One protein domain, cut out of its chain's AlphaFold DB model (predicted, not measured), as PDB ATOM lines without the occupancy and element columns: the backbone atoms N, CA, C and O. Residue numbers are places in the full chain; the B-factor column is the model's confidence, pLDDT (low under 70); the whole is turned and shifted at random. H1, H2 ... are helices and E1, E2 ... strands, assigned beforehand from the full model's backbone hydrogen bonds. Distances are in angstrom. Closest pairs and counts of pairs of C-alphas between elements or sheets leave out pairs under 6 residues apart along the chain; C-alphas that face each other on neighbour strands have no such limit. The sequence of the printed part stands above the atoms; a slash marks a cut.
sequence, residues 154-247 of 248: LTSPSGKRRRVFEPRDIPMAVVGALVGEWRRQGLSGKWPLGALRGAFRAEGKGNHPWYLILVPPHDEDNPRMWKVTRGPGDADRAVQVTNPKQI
ATOM      1  N   LEU A 154      49.618  55.210  -9.806       64.38
ATOM      2  CA  LEU A 154      50.602  56.283  -9.874       64.38
ATOM      3  C   LEU A 154      51.366  56.328  -8.556       64.38
ATOM      4  O   LEU A 154      50.779  56.505  -7.482       64.38
ATOM      5  N   THR A 155      52.685  56.202  -8.631       55.06
ATOM      6  CA  THR A 155      53.558  56.443  -7.485       55.06
ATOM      7  C   THR A 155      53.881  57.926  -7.460       55.06
ATOM      8  O   THR A 155      54.563  58.441  -8.338       55.06
ATOM      9  N   SER A 156      53.353  58.642  -6.469       55.62
ATOM     10  CA  SER A 156      53.737  60.043  -6.278       55.62
ATOM     11  C   SER A 156      55.219  60.154  -5.872       55.62
ATOM     12  O   SER A 156      55.736  59.220  -5.256       55.62
ATOM     13  N   PRO A 157      55.887  61.305  -6.094       46.22
ATOM     14  CA  PRO A 157      57.271  61.529  -5.647       46.22
ATOM     15  C   PRO A 157      57.483  61.344  -4.134       46.22
ATOM     16  O   PRO A 157      58.600  61.156  -3.672       46.22
ATOM     17  N   SER A 158      56.407  61.379  -3.339       54.50
ATOM     18  CA  SER A 158      56.433  61.084  -1.901       54.50
ATOM     19  C   SER A 158      56.321  59.590  -1.563       54.50
ATOM     20  O   SER A 158      56.140  59.243  -0.397       54.50
ATOM     21  N   GLY A 159      56.367  58.702  -2.561       58.19
ATOM     22  CA  GLY A 159      56.282  57.248  -2.405       58.19
ATOM     23  C   GLY A 159      54.870  56.706  -2.162       58.19
ATOM     24  O   GLY A 159      54.683  55.493  -2.085       58.19
ATOM     25  N   LYS A 160      53.846  57.567  -2.057       67.69
ATOM     26  CA  LYS A 160      52.458  57.117  -1.867       67.69
ATOM     27  C   LYS A 160      51.865  56.626  -3.184       67.69
ATOM     28  O   LYS A 160      51.861  57.379  -4.164       67.69
ATOM     29  N   ARG A 161      51.315  55.408  -3.161       75.31
ATOM     30  CA  ARG A 161      50.539  54.821  -4.259       75.31
ATOM     31  C   ARG A 161      49.166  55.480  -4.345       75.31
ATOM     32  O   ARG A 161      48.474  55.666  -3.340       75.31
ATOM     33  N   ARG A 162      48.792  55.878  -5.554       82.62
ATOM     34  CA  ARG A 162      47.485  56.449  -5.875       82.62
ATOM     35  C   ARG A 162      46.854  55.588  -6.949       82.62
ATOM     36  O   ARG A 162      47.469  55.377  -7.988       82.62
ATOM     37  N   ARG A 163      45.645  55.103  -6.695       84.88
ATOM     38  CA  ARG A 163      44.874  54.362  -7.689       84.88
ATOM     39  C   ARG A 163      44.265  55.352  -8.671       84.88
ATOM     40  O   ARG A 163      43.706  56.367  -8.242       84.88
ATOM     41  N   VAL A 164      44.408  55.064  -9.957       87.38
ATOM     42  CA  VAL A 164      43.776  55.801 -11.053       87.38
ATOM     43  C   VAL A 164      42.434  55.151 -11.364       87.38
ATOM     44  O   VAL A 164      42.298  53.932 -11.311       87.38
ATOM     45  N   PHE A 165      41.444  55.987 -11.644       87.56
ATOM     46  CA  PHE A 165      40.082  55.597 -11.966       87.56
ATOM     47  C   PHE A 165      39.706  56.214 -13.307       87.56
ATOM     48  O   PHE A 165      39.927  57.412 -13.530       87.56
ATOM     49  N   GLU A 166      39.117  55.409 -14.182       87.00
ATOM     50  CA  GLU A 166      38.500  55.914 -15.401       87.00
ATOM     51  C   GLU A 166      37.211  56.674 -15.058       87.00
ATOM     52  O   GLU A 166      36.628  56.438 -13.997       87.00
ATOM     53  N   PRO A 167      36.709  57.560 -15.939       88.62
ATOM     54  CA  PRO A 167      35.497  58.336 -15.679       88.62
ATOM     55  C   PRO A 167      34.291  57.511 -15.210       88.62
ATOM     56  O   PRO A 167      33.545  57.956 -14.341       88.62
ATOM     57  N   ARG A 168      34.136  56.293 -15.745       85.88
ATOM     58  CA  ARG A 168      33.065  55.347 -15.389       85.88
ATOM     59  C   ARG A 168      33.209  54.722 -13.999       85.88
ATOM     60  O   ARG A 168      32.204  54.346 -13.407       85.88
ATOM     61  N   ASP A 169      34.429  54.648 -13.473       89.50
ATOM     62  CA  ASP A 169      34.723  54.037 -12.170       89.50
ATOM     63  C   ASP A 169      34.654  55.059 -11.026       89.50
ATOM     64  O   ASP A 169      34.812  54.718  -9.849       89.50
ATOM     65  N   ILE A 170      34.450  56.338 -11.351       89.62
ATOM     66  CA  ILE A 170      34.343  57.405 -10.361       89.62
ATOM     67  C   ILE A 170      32.955  57.330  -9.718       89.62
ATOM     68  O   ILE A 170      31.945  57.467 -10.411       89.62
ATOM     69  N   PRO A 171      32.862  57.190  -8.383       90.69
ATOM     70  CA  PRO A 171      31.572  57.122  -7.715       90.69
ATOM     71  C   PRO A 171      30.743  58.376  -7.982       90.69
ATOM     72  O   PRO A 171      31.221  59.498  -7.796       90.69
ATOM     73  N   MET A 172      29.467  58.195  -8.321       90.00
ATOM     74  CA  MET A 172      28.600  59.320  -8.679       90.00
ATOM     75  C   MET A 172      28.446  60.355  -7.567       90.00
ATOM     76  O   MET A 172      28.326  61.544  -7.845       90.00
ATOM     77  N   ALA A 173      28.562  59.936  -6.306       89.12
ATOM     78  CA  ALA A 173      28.581  60.848  -5.168       89.12
ATOM     79  C   ALA A 173      29.755  61.851  -5.208       89.12
ATOM     80  O   ALA A 173      29.599  62.995  -4.800       89.12
ATOM     81  N   VAL A 174      30.925  61.455  -5.725       90.88
ATOM     82  CA  VAL A 174      32.100  62.339  -5.856       90.88
ATOM     83  C   VAL A 174      31.859  63.394  -6.934       90.88
ATOM     84  O   VAL A 174      32.179  64.567  -6.748       90.88
ATOM     85  N   VAL A 175      31.255  62.985  -8.047       90.81
ATOM     86  CA  VAL A 175      30.852  63.901  -9.118       90.81
ATOM     87  C   VAL A 175      29.750  64.845  -8.628       90.81
ATOM     88  O   VAL A 175      29.825  66.047  -8.864       90.81
ATOM     89  N   GLY A 176      28.774  64.330  -7.877       89.69
ATOM     90  CA  GLY A 176      27.725  65.127  -7.243       89.69
ATOM     91  C   GLY A 176      28.286  66.194  -6.302       89.69
ATOM     92  O   GLY A 176      27.870  67.345  -6.378       89.69
ATOM     93  N   ALA A 177      29.288  65.852  -5.488       90.38
ATOM     94  CA  ALA A 177      29.994  66.802  -4.627       90.38
ATOM     95  C   ALA A 177      30.698  67.920  -5.420       90.38
ATOM     96  O   ALA A 177      30.632  69.088  -5.037       90.38
ATOM     97  N   LEU A 178      31.339  67.578  -6.545       90.56
ATOM     98  CA  LEU A 178      31.953  68.561  -7.442       90.56
ATOM     99  C   LEU A 178      30.905  69.514  -8.033       90.56
ATOM    100  O   LEU A 178      31.062  70.732  -7.963       90.56
ATOM    101  N   VAL A 179      29.821  68.963  -8.582       89.38
ATOM    102  CA  VAL A 179      28.738  69.748  -9.193       89.38
ATOM    103  C   VAL A 179      28.028  70.617  -8.152       89.38
ATOM    104  O   VAL A 179      27.717  71.778  -8.422       89.38
ATOM    105  N   GLY A 180      27.806  70.087  -6.947       88.38
ATOM    106  CA  GLY A 180      27.239  70.829  -5.824       88.38
ATOM    107  C   GLY A 180      28.087  72.044  -5.459       88.38
ATOM    108  O   GLY A 180      27.554  73.136  -5.268       88.38
ATOM    109  N   GLU A 181      29.410  71.891  -5.444       88.81
ATOM    110  CA  GLU A 181      30.320  73.007  -5.210       88.81
ATOM    111  C   GLU A 181      30.293  74.045  -6.333       88.81
ATOM    112  O   GLU A 181      30.218  75.240  -6.051       88.81
ATOM    113  N   TRP A 182      30.310  73.625  -7.599       88.19
ATOM    114  CA  TRP A 182      30.194  74.559  -8.723       88.19
ATOM    115  C   TRP A 182      28.919  75.389  -8.636       88.19
ATOM    116  O   TRP A 182      28.954  76.609  -8.802       88.19
ATOM    117  N   ARG A 183      27.804  74.748  -8.278       86.12
ATOM    118  CA  ARG A 183      26.540  75.443  -8.042       86.12
ATOM    119  C   ARG A 183      26.658  76.469  -6.912       86.12
ATOM    120  O   ARG A 183      26.172  77.585  -7.074       86.12
ATOM    121  N   ARG A 184      27.323  76.128  -5.799       86.25
ATOM    122  CA  ARG A 184      27.569  77.061  -4.679       86.25
ATOM    123  C   ARG A 184      28.440  78.252  -5.078       86.25
ATOM    124  O   ARG A 184      28.201  79.356  -4.607       86.25
ATOM    125  N   GLN A 185      29.414  78.041  -5.959       85.38
ATOM    126  CA  GLN A 185      30.317  79.089  -6.445       85.38
ATOM    127  C   GLN A 185      29.703  79.955  -7.558       85.38
ATOM    128  O   GLN A 185      30.386  80.818  -8.103       85.38
ATOM    129  N   GLY A 186      28.433  79.732  -7.921       82.31
ATOM    130  CA  GLY A 186      27.785  80.460  -9.014       82.31
ATOM    131  C   GLY A 186      28.436  80.191 -10.372       82.31
ATOM    132  O   GLY A 186      28.279  80.975 -11.303       82.31
ATOM    133  N   LEU A 187      29.173  79.085 -10.492       78.38
ATOM    134  CA  LEU A 187      29.804  78.652 -11.727       78.38
ATOM    135  C   LEU A 187      28.704  78.116 -12.661       78.38
ATOM    136  O   LEU A 187      28.410  76.924 -12.697       78.38
ATOM    137  N   SER A 188      28.033  79.016 -13.381       58.06
ATOM    138  CA  SER A 188      26.957  78.695 -14.325       58.06
ATOM    139  C   SER A 188      27.505  78.458 -15.736       58.06
ATOM    140  O   SER A 188      28.163  79.327 -16.301       58.06
ATOM    141  N   GLY A 189      27.212  77.295 -16.320       61.28
ATOM    142  CA  GLY A 189      27.595  76.923 -17.684       61.28
ATOM    143  C   GLY A 189      27.294  75.449 -17.966       61.28
ATOM    144  O   GLY A 189      27.057  74.677 -17.035       61.28
ATOM    145  N   LYS A 190      27.291  75.038 -19.243       56.06
ATOM    146  CA  LYS A 190      27.308  73.611 -19.604       56.06
ATOM    147  C   LYS A 190      28.663  73.063 -19.169       56.06
ATOM    148  O   LYS A 190      29.620  73.172 -19.920       56.06
ATOM    149  N   TRP A 191      28.764  72.538 -17.953       63.66
ATOM    150  CA  TRP A 191      29.943  71.801 -17.515       63.66
ATOM    151  C   TRP A 191      29.863  70.426 -18.161       63.66
ATOM    152  O   TRP A 191      29.022  69.621 -17.746       63.66
ATOM    153  N   PRO A 192      30.653  70.134 -19.209       64.56
ATOM    154  CA  PRO A 192      30.580  68.821 -19.793       64.56
ATOM    155  C   PRO A 192      31.285  67.903 -18.806       64.56
ATOM    156  O   PRO A 192      32.503  67.936 -18.675       64.56
ATOM    157  N   LEU A 193      30.530  67.043 -18.127       71.56
ATOM    158  CA  LEU A 193      31.107  65.839 -17.530       71.56
ATOM    159  C   LEU A 193      31.889  65.031 -18.580       71.56
ATOM    160  O   LEU A 193      32.796  64.301 -18.218       71.56
ATOM    161  N   GLY A 194      31.627  65.244 -19.877       74.75
ATOM    162  CA  GLY A 194      32.469  64.766 -20.978       74.75
ATOM    163  C   GLY A 194      33.910  65.307 -20.989       74.75
ATOM    164  O   GLY A 194      34.760  64.710 -21.634       74.75
ATOM    165  N   ALA A 195      34.217  66.385 -20.259       84.12
ATOM    166  CA  ALA A 195      35.594  66.830 -20.026       84.12
ATOM    167  C   ALA A 195      36.314  65.986 -18.965       84.12
ATOM    168  O   ALA A 195      37.529  66.100 -18.820       84.12
ATOM    169  N   LEU A 196      35.605  65.162 -18.188       88.50
ATOM    170  CA  LEU A 196      36.217  64.301 -17.184       88.50
ATOM    171  C   LEU A 196      37.047  63.222 -17.882       88.50
ATOM    172  O   LEU A 196      36.501  62.325 -18.520       88.50
ATOM    173  N   ARG A 197      38.372  63.306 -17.756       88.50
ATOM    174  CA  ARG A 197      39.297  62.322 -18.342       88.50
ATOM    175  C   ARG A 197      39.656  61.204 -17.373       88.50
ATOM    176  O   ARG A 197      39.971  60.105 -17.805       88.50
ATOM    177  N   GLY A 198      39.566  61.463 -16.072       90.38
ATOM    178  CA  GLY A 198      39.779  60.450 -15.049       90.38
ATOM    179  C   GLY A 198      39.891  61.044 -13.656       90.38
ATOM    180  O   GLY A 198      39.720  62.251 -13.444       90.38
ATOM    181  N   ALA A 199      40.195  60.180 -12.698       92.12
ATOM    182  CA  ALA A 199      40.463  60.571 -11.327       92.12
ATOM    183  C   ALA A 199      41.600  59.766 -10.718       92.12
ATOM    184  O   ALA A 199      41.962  58.696 -11.196       92.12
ATOM    185  N   PHE A 200      42.122  60.248  -9.599       91.06
ATOM    186  CA  PHE A 200      42.961  59.435  -8.736       91.06
ATOM    187  C   PHE A 200      42.645  59.673  -7.263       91.06
ATOM    188  O   PHE A 200      42.189  60.744  -6.853       91.06
ATOM    189  N   ARG A 201      42.923  58.660  -6.445       89.44
ATOM    190  CA  ARG A 201      42.767  58.706  -4.988       89.44
ATOM    191  C   ARG A 201      43.912  57.953  -4.326       89.44
ATOM    192  O   ARG A 201      44.424  56.980  -4.872       89.44
ATOM    193  N   ALA A 202      44.329  58.408  -3.146       86.38
ATOM    194  CA  ALA A 202      45.279  57.655  -2.332       86.38
ATOM    195  C   ALA A 202      44.670  56.315  -1.888       86.38
ATOM    196  O   ALA A 202      43.504  56.256  -1.494       86.38
ATOM    197  N   GLU A 203      45.470  55.258  -1.947       79.31
ATOM    198  CA  GLU A 203      45.082  53.937  -1.465       79.31
ATOM    199  C   GLU A 203      45.136  53.892   0.071       79.31
ATOM    200  O   GLU A 203      46.075  54.411   0.679       79.31
ATOM    201  N   GLY A 204      44.119  53.301   0.705       76.94
ATOM    202  CA  GLY A 204      44.074  53.147   2.160       76.94
ATOM    203  C   GLY A 204      42.673  53.214   2.770       76.94
ATOM    204  O   GLY A 204      41.704  53.651   2.143       76.94
ATOM    205  N   LYS A 205      42.574  52.784   4.035       66.69
ATOM    206  CA  LYS A 205      41.376  52.973   4.864       66.69
ATOM    207  C   LYS A 205      41.311  54.433   5.306       66.69
ATOM    208  O   LYS A 205      42.168  54.897   6.050       66.69
ATOM    209  N   GLY A 206      40.280  55.143   4.867       72.44
ATOM    210  CA  GLY A 206      40.048  56.521   5.272       72.44
ATOM    211  C   GLY A 206      39.362  57.352   4.200       72.44
ATOM    212  O   GLY A 206      39.221  56.961   3.037       72.44
ATOM    213  N   ASN A 207      38.943  58.543   4.602       79.94
ATOM    214  CA  ASN A 207      38.283  59.501   3.733       79.94
ATOM    215  C   ASN A 207      39.313  60.327   2.946       79.94
ATOM    216  O   ASN A 207      39.476  61.530   3.141       79.94
ATOM    217  N   HIS A 208      40.095  59.639   2.112       87.25
ATOM    218  CA  HIS A 208      41.063  60.294   1.244       87.25
ATOM    219  C   HIS A 208      40.351  61.106   0.158       87.25
ATOM    220  O   HIS A 208      39.403  60.590  -0.443       87.25
ATOM    221  N   PRO A 209      40.826  62.329  -0.129       90.50
ATOM    222  CA  PRO A 209      40.263  63.146  -1.188       90.50
ATOM    223  C   PRO A 209      40.400  62.465  -2.547       90.50
ATOM    224  O   PRO A 209      41.416  61.828  -2.845       90.50
ATOM    225  N   TRP A 210      39.385  62.662  -3.374       92.69
ATOM    226  CA  TRP A 210      39.420  62.368  -4.795       92.69
ATOM    227  C   TRP A 210      40.024  63.549  -5.537       92.69
ATOM    228  O   TRP A 210      39.762  64.702  -5.199       92.69
ATOM    229  N   TYR A 211      40.812  63.272  -6.563       92.25
ATOM    230  CA  TYR A 211      41.324  64.288  -7.467       92.25
ATOM    231  C   TYR A 211      40.791  63.990  -8.857       92.25
ATOM    232  O   TYR A 211      41.119  62.957  -9.430       92.25
ATOM    233  N   LEU A 212      39.938  64.871  -9.362       92.31
ATOM    234  CA  LEU A 212      39.298  64.759 -10.667       92.31
ATOM    235  C   LEU A 212      40.089  65.595 -11.672       92.31
ATOM    236  O   LEU A 212      40.432  66.741 -11.371       92.31
ATOM    237  N   ILE A 213      40.365  65.039 -12.850       90.56
ATOM    238  CA  ILE A 213      41.050  65.732 -13.945       90.56
ATOM    239  C   ILE A 213      40.027  66.004 -15.041       90.56
ATOM    240  O   ILE A 213      39.481  65.077 -15.645       90.56
ATOM    241  N   LEU A 214      39.774  67.285 -15.293       89.38
ATOM    242  CA  LEU A 214      38.900  67.745 -16.359       89.38
ATOM    243  C   LEU A 214      39.725  68.436 -17.438       89.38
ATOM    244  O   LEU A 214      40.461  69.374 -17.145       89.38
ATOM    245  N   VAL A 215      39.568  67.998 -18.677       85.81
ATOM    246  CA  VAL A 215      40.179  68.592 -19.866       85.81
ATOM    247  C   VAL A 215      39.048  69.191 -20.696       85.81
ATOM    248  O   VAL A 215      38.297  68.439 -21.326       85.81
ATOM    249  N   PRO A 216      38.828  70.515 -20.627       83.62
ATOM    250  CA  PRO A 216      37.776  71.160 -21.398       83.62
ATOM    251  C   PRO A 216      37.993  70.927 -22.903       83.62
ATOM    252  O   PRO A 216      39.116  71.073 -23.373       83.62
ATOM    253  N   PRO A 217      36.938  70.643 -23.687       76.12
ATOM    254  CA  PRO A 217      37.076  70.361 -25.122       76.12
ATOM    255  C   PRO A 217      37.582  71.555 -25.949       76.12
ATOM    256  O   PRO A 217      37.986  71.382 -27.090       76.12
ATOM    257  N   HIS A 218      37.540  72.770 -25.398       78.75
ATOM    258  CA  HIS A 218      38.040  73.988 -26.046       78.75
ATOM    259  C   HIS A 218      39.426  74.423 -25.539       78.75
ATOM    260  O   HIS A 218      39.915  75.464 -25.963       78.75
ATOM    261  N   ASP A 219      40.018  73.685 -24.597       81.19
ATOM    262  CA  ASP A 219      41.244  74.070 -23.886       81.19
ATOM    263  C   ASP A 219      41.973  72.802 -23.410       81.19
ATOM    264  O   ASP A 219      42.080  72.527 -22.211       81.19
ATOM    265  N   GLU A 220      42.390  71.966 -24.370       78.06
ATOM    266  CA  GLU A 220      43.023  70.674 -24.073       78.06
ATOM    267  C   GLU A 220      44.382  70.826 -23.377       78.06
ATOM    268  O   GLU A 220      44.754  69.989 -22.552       78.06
ATOM    269  N   ASP A 221      45.068  71.943 -23.632       77.62
ATOM    270  CA  ASP A 221      46.386  72.260 -23.081       77.62
ATOM    271  C   ASP A 221      46.352  72.676 -21.601       77.62
ATOM    272  O   ASP A 221      47.383  72.647 -20.927       77.62
ATOM    273  N   ASN A 222      45.180  73.032 -21.058       78.56
ATOM    274  CA  ASN A 222      45.030  73.430 -19.656       78.56
ATOM    275  C   ASN A 222      44.105  72.481 -18.880       78.56
ATOM    276  O   ASN A 222      42.961  72.830 -18.548       78.56
ATOM    277  N   PRO A 223      44.599  71.286 -18.499       82.81
ATOM    278  CA  PRO A 223      43.851  70.383 -17.640       82.81
ATOM    279  C   PRO A 223      43.559  71.047 -16.289       82.81
ATOM    280  O   PRO A 223      44.444  71.523 -15.576       82.81
ATOM    281  N   ARG A 224      42.287  71.036 -15.895       87.19
ATOM    282  CA  ARG A 224      41.821  71.543 -14.603       87.19
ATOM    283  C   ARG A 224      41.685  70.391 -13.629       87.19
ATOM    284  O   ARG A 224      40.936  69.445 -13.859       87.19
ATOM    285  N   MET A 225      42.361  70.505 -12.494       89.94
ATOM    286  CA  MET A 225      42.282  69.513 -11.432       89.94
ATOM    287  C   MET A 225      41.394  70.006 -10.293       89.94
ATOM    288  O   MET A 225      41.504  71.152  -9.858       89.94
ATOM    289  N   TRP A 226      40.541  69.127  -9.779       92.06
ATOM    290  CA  TRP A 226      39.653  69.415  -8.656       92.06
ATOM    291  C   TRP A 226      39.866  68.413  -7.534       92.06
ATOM    292  O   TRP A 226      39.785  67.207  -7.745       92.06
ATOM    293  N   LYS A 227      40.115  68.917  -6.327       93.06
ATOM    294  CA  LYS A 227      40.177  68.117  -5.105       93.06
ATOM    295  C   LYS A 227      38.784  68.046  -4.506       93.06
ATOM    296  O   LYS A 227      38.256  69.072  -4.094       93.06
ATOM    297  N   VAL A 228      38.226  66.849  -4.412       92.56
ATOM    298  CA  VAL A 228      36.935  66.576  -3.784       92.56
ATOM    299  C   VAL A 228      37.166  65.820  -2.483       92.56
ATOM    300  O   VAL A 228      37.596  64.667  -2.469       92.56
ATOM    301  N   THR A 229      36.888  66.481  -1.369       91.31
ATOM    302  CA  THR A 229      36.827  65.871  -0.042       91.31
ATOM    303  C   THR A 229      35.376  65.597   0.286       91.31
ATOM    304  O   THR A 229      34.559  66.514   0.234       91.31
ATOM    305  N   ARG A 230      35.065  64.354   0.646       86.06
ATOM    306  CA  ARG A 230      33.750  64.027   1.190       86.06
ATOM    307  C   ARG A 230      33.765  64.205   2.699       86.06
ATOM    308  O   ARG A 230      34.835  64.111   3.293       86.06
ATOM    309  N   GLY A 231      32.638  64.473   3.332       78.25
ATOM    310  CA  GLY A 231      32.549  64.618   4.787       78.25
ATOM    311  C   GLY A 231      31.251  64.021   5.326       78.25
ATOM    312  O   GLY A 231      30.304  63.854   4.562       78.25
ATOM    313  N   PRO A 232      31.175  63.657   6.618       73.69
ATOM    314  CA  PRO A 232      29.896  63.285   7.216       73.69
ATOM    315  C   PRO A 232      28.915  64.473   7.156       73.69
ATOM    316  O   PRO A 232      29.315  65.605   7.419       73.69
ATOM    317  N   GLY A 233      27.647  64.207   6.822       62.03
ATOM    318  CA  GLY A 233      26.549  65.187   6.873       62.03
ATOM    319  C   GLY A 233      26.616  66.306   5.826       62.03
ATOM    320  O   GLY A 233      26.554  67.472   6.194       62.03
ATOM    321  N   ASP A 234      26.780  65.969   4.543       61.22
ATOM    322  CA  ASP A 234      26.821  66.928   3.420       61.22
ATOM    323  C   ASP A 234      27.942  67.984   3.492       61.22
ATOM    324  O   ASP A 234      27.951  68.966   2.745       61.22
ATOM    325  N   ALA A 235      28.967  67.747   4.317       77.00
ATOM    326  CA  ALA A 235      30.203  68.533   4.361       77.00
ATOM    327  C   ALA A 235      31.135  68.253   3.162       77.00
ATOM    328  O   ALA A 235      32.355  68.430   3.239       77.00
ATOM    329  N   ASP A 236      30.563  67.789   2.054       85.88
ATOM    330  CA  ASP A 236      31.265  67.571   0.807       85.88
ATOM    331  C   ASP A 236      31.773  68.918   0.290       85.88
ATOM    332  O   ASP A 236      31.047  69.915   0.242       85.88
ATOM    333  N   ARG A 237      33.052  68.960  -0.072       88.69
ATOM    334  CA  ARG A 237      33.731  70.166  -0.540       88.69
ATOM    335  C   ARG A 237      34.586  69.820  -1.741       88.69
ATOM    336  O   ARG A 237      35.386  68.886  -1.684       88.69
ATOM    337  N   ALA A 238      34.454  70.609  -2.798       90.50
ATOM    338  CA  ALA A 238      35.386  70.584  -3.910       90.50
ATOM    339  C   ALA A 238      36.195  71.883  -3.949       90.50
ATOM    340  O   ALA A 238      35.724  72.948  -3.567       90.50
ATOM    341  N   VAL A 239      37.450  71.802  -4.365       90.06
ATOM    342  CA  VAL A 239      38.304  72.977  -4.550       90.06
ATOM    343  C   VAL A 239      39.111  72.769  -5.817       90.06
ATOM    344  O   VAL A 239      39.717  71.709  -5.996       90.06
ATOM    345  N   GLN A 240      39.128  73.772  -6.693       89.44
ATOM    346  CA  GLN A 240      40.012  73.747  -7.847       89.44
ATOM    347  C   GLN A 240      41.455  73.833  -7.361       89.44
ATOM    348  O   GLN A 240      41.841  74.768  -6.656       89.44
ATOM    349  N   VAL A 241      42.255  72.853  -7.752       87.12
ATOM    350  CA  VAL A 241      43.671  72.803  -7.423       87.12
ATOM    351  C   VAL A 241      44.401  73.755  -8.358       87.12
ATOM    352  O   VAL A 241      44.812  73.386  -9.452       87.12
ATOM    353  N   THR A 242      44.551  75.000  -7.921       81.81
ATOM    354  CA  THR A 242      45.388  76.008  -8.593       81.81
ATOM    355  C   THR A 242      46.831  75.972  -8.096       81.81
ATOM    356  O   THR A 242      47.732  76.489  -8.746       81.81
ATOM    357  N   ASN A 243      47.062  75.346  -6.935       74.44
ATOM    358  CA  ASN A 243      48.374  75.231  -6.315       74.44
ATOM    359  C   ASN A 243      48.676  73.769  -5.941       74.44
ATOM    360  O   ASN A 243      47.904  73.162  -5.188       74.44
ATOM    361  N   PRO A 244      49.827  73.210  -6.357       58.50
ATOM    362  CA  PRO A 244      50.197  71.825  -6.068       58.50
ATOM    363  C   PRO A 244      50.315  71.505  -4.568       58.50
ATOM    364  O   PRO A 244      50.179  70.344  -4.178       58.50
ATOM    365  N   LYS A 245      50.480  72.504  -3.685       60.03
ATOM    366  CA  LYS A 245      50.446  72.295  -2.222       60.03
ATOM    367  C   LYS A 245      49.109  71.733  -1.723       60.03
ATOM    368  O   LYS A 245      49.088  71.080  -0.687       60.03
ATOM    369  N   GLN A 246      48.015  71.929  -2.457       58.91
ATOM    370  CA  GLN A 246      46.692  71.411  -2.089       58.91
ATOM    371  C   GLN A 246      46.544  69.895  -2.348       58.91
ATOM    372  O   GLN A 246      45.589  69.274  -1.868       58.91
ATOM    373  N   ILE A 247      47.494  69.285  -3.073       55.84
ATOM    374  CA  ILE A 247      47.526  67.851  -3.423       55.84
ATOM    375  C   ILE A 247      48.181  66.988  -2.321       55.84
ATOM    376  O   ILE A 247      48.079  65.757  -2.363       55.84
TER     377      ILE A 247
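This is residues 154 to 247 of the 248 residues of an uncharacterized protein of Cellulomonas sp. NEAU-YY56 (UniProt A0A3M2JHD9). A strongly twisted sheet of five strands makes a wall, and one helix, H1, packs on one face of it, mainly beside the strands E5 and E4. The short helix H2, at the end of the printed part, only grazes the sheet. The printed part has 94 residues with two named helices and five named strands in the order E1 H1 E2 E3 E4 E5 H2; across the sheet the order is E1 E2 E3 E4 E5, all antiparallel. The class is mixed, helices and strands, with under half of the residues in named elements. The whole is compact, with a radius of gyration of the C-alphas of 13.2 A and spans of 37 by 36 by 27 A.

E1, residues 161 to 165, begins at C-alpha 161 at (50.539, 54.821, -4.259) and is 13.0 A long. H1, residues 172 to 184, is 18.2 A long and ends at C-alpha 184 at (27.569, 77.061, -4.679). E2, residues 196 to 202, is 18.6 A long. E3 is residues 210 to 214, 12.8 A, and E4 is residues 224 to 229, 16.4 A. E5, residues 237 to 240, measures 10.3 A. H2, residues 244 to 247, measures 5.5 A and ends at C-alpha 247 at (47.526, 67.851, -3.423).

E1 and E5 are the edge strands. Residues 154 to 155 pair antiparallel with residues 161 to 162 of E1. E1 and E2 are antiparallel at 150 degrees, with N 165 and O 199 2.8 A apart, within hydrogen-bond range. E2, E3, E4 and E5 form a meander, each strand the antiparallel neighbour of the one before, and each step is a hairpin. Within hydrogen-bond range are N 200 and O 211 of E2 and E3 at 2.9 A, N 212 and O 226 of E3 and E4 at 2.8 A, and N 227 and O 239 of E4 and E5 at 2.8 A. H1 is on the sheet, two layers with the helix on one face; its closest C-alphas to E5 are those of Leu 178 and Ala 238, 5.3 A, and to E4 those of Leu 178 and Val 228, 6.5 A. In H1 every O i to N i+4 pair is within hydrogen-bond range; H2 is too short for such a pair, and its one O i to N i+3 pair is within range. H2 only grazes the sheet with its residues 244 to 247, the closest C-alphas of E4 and H2 being those of Lys 227 and Ile 247, 7.5 A. H1 and H2 are apart.

The two C-alphas farthest apart are those of Gly 159 and Ser 188, 38.2 A. The printed part has no cut. The link from H1 to E2, with 11 residues, is long, and the link from E5 to H2 is tight. The mean pLDDT of the printed part is 80.4; it is under 70 at residues 154 to 160, 188 to 192, 205, 233 to 234 and 244 to 247.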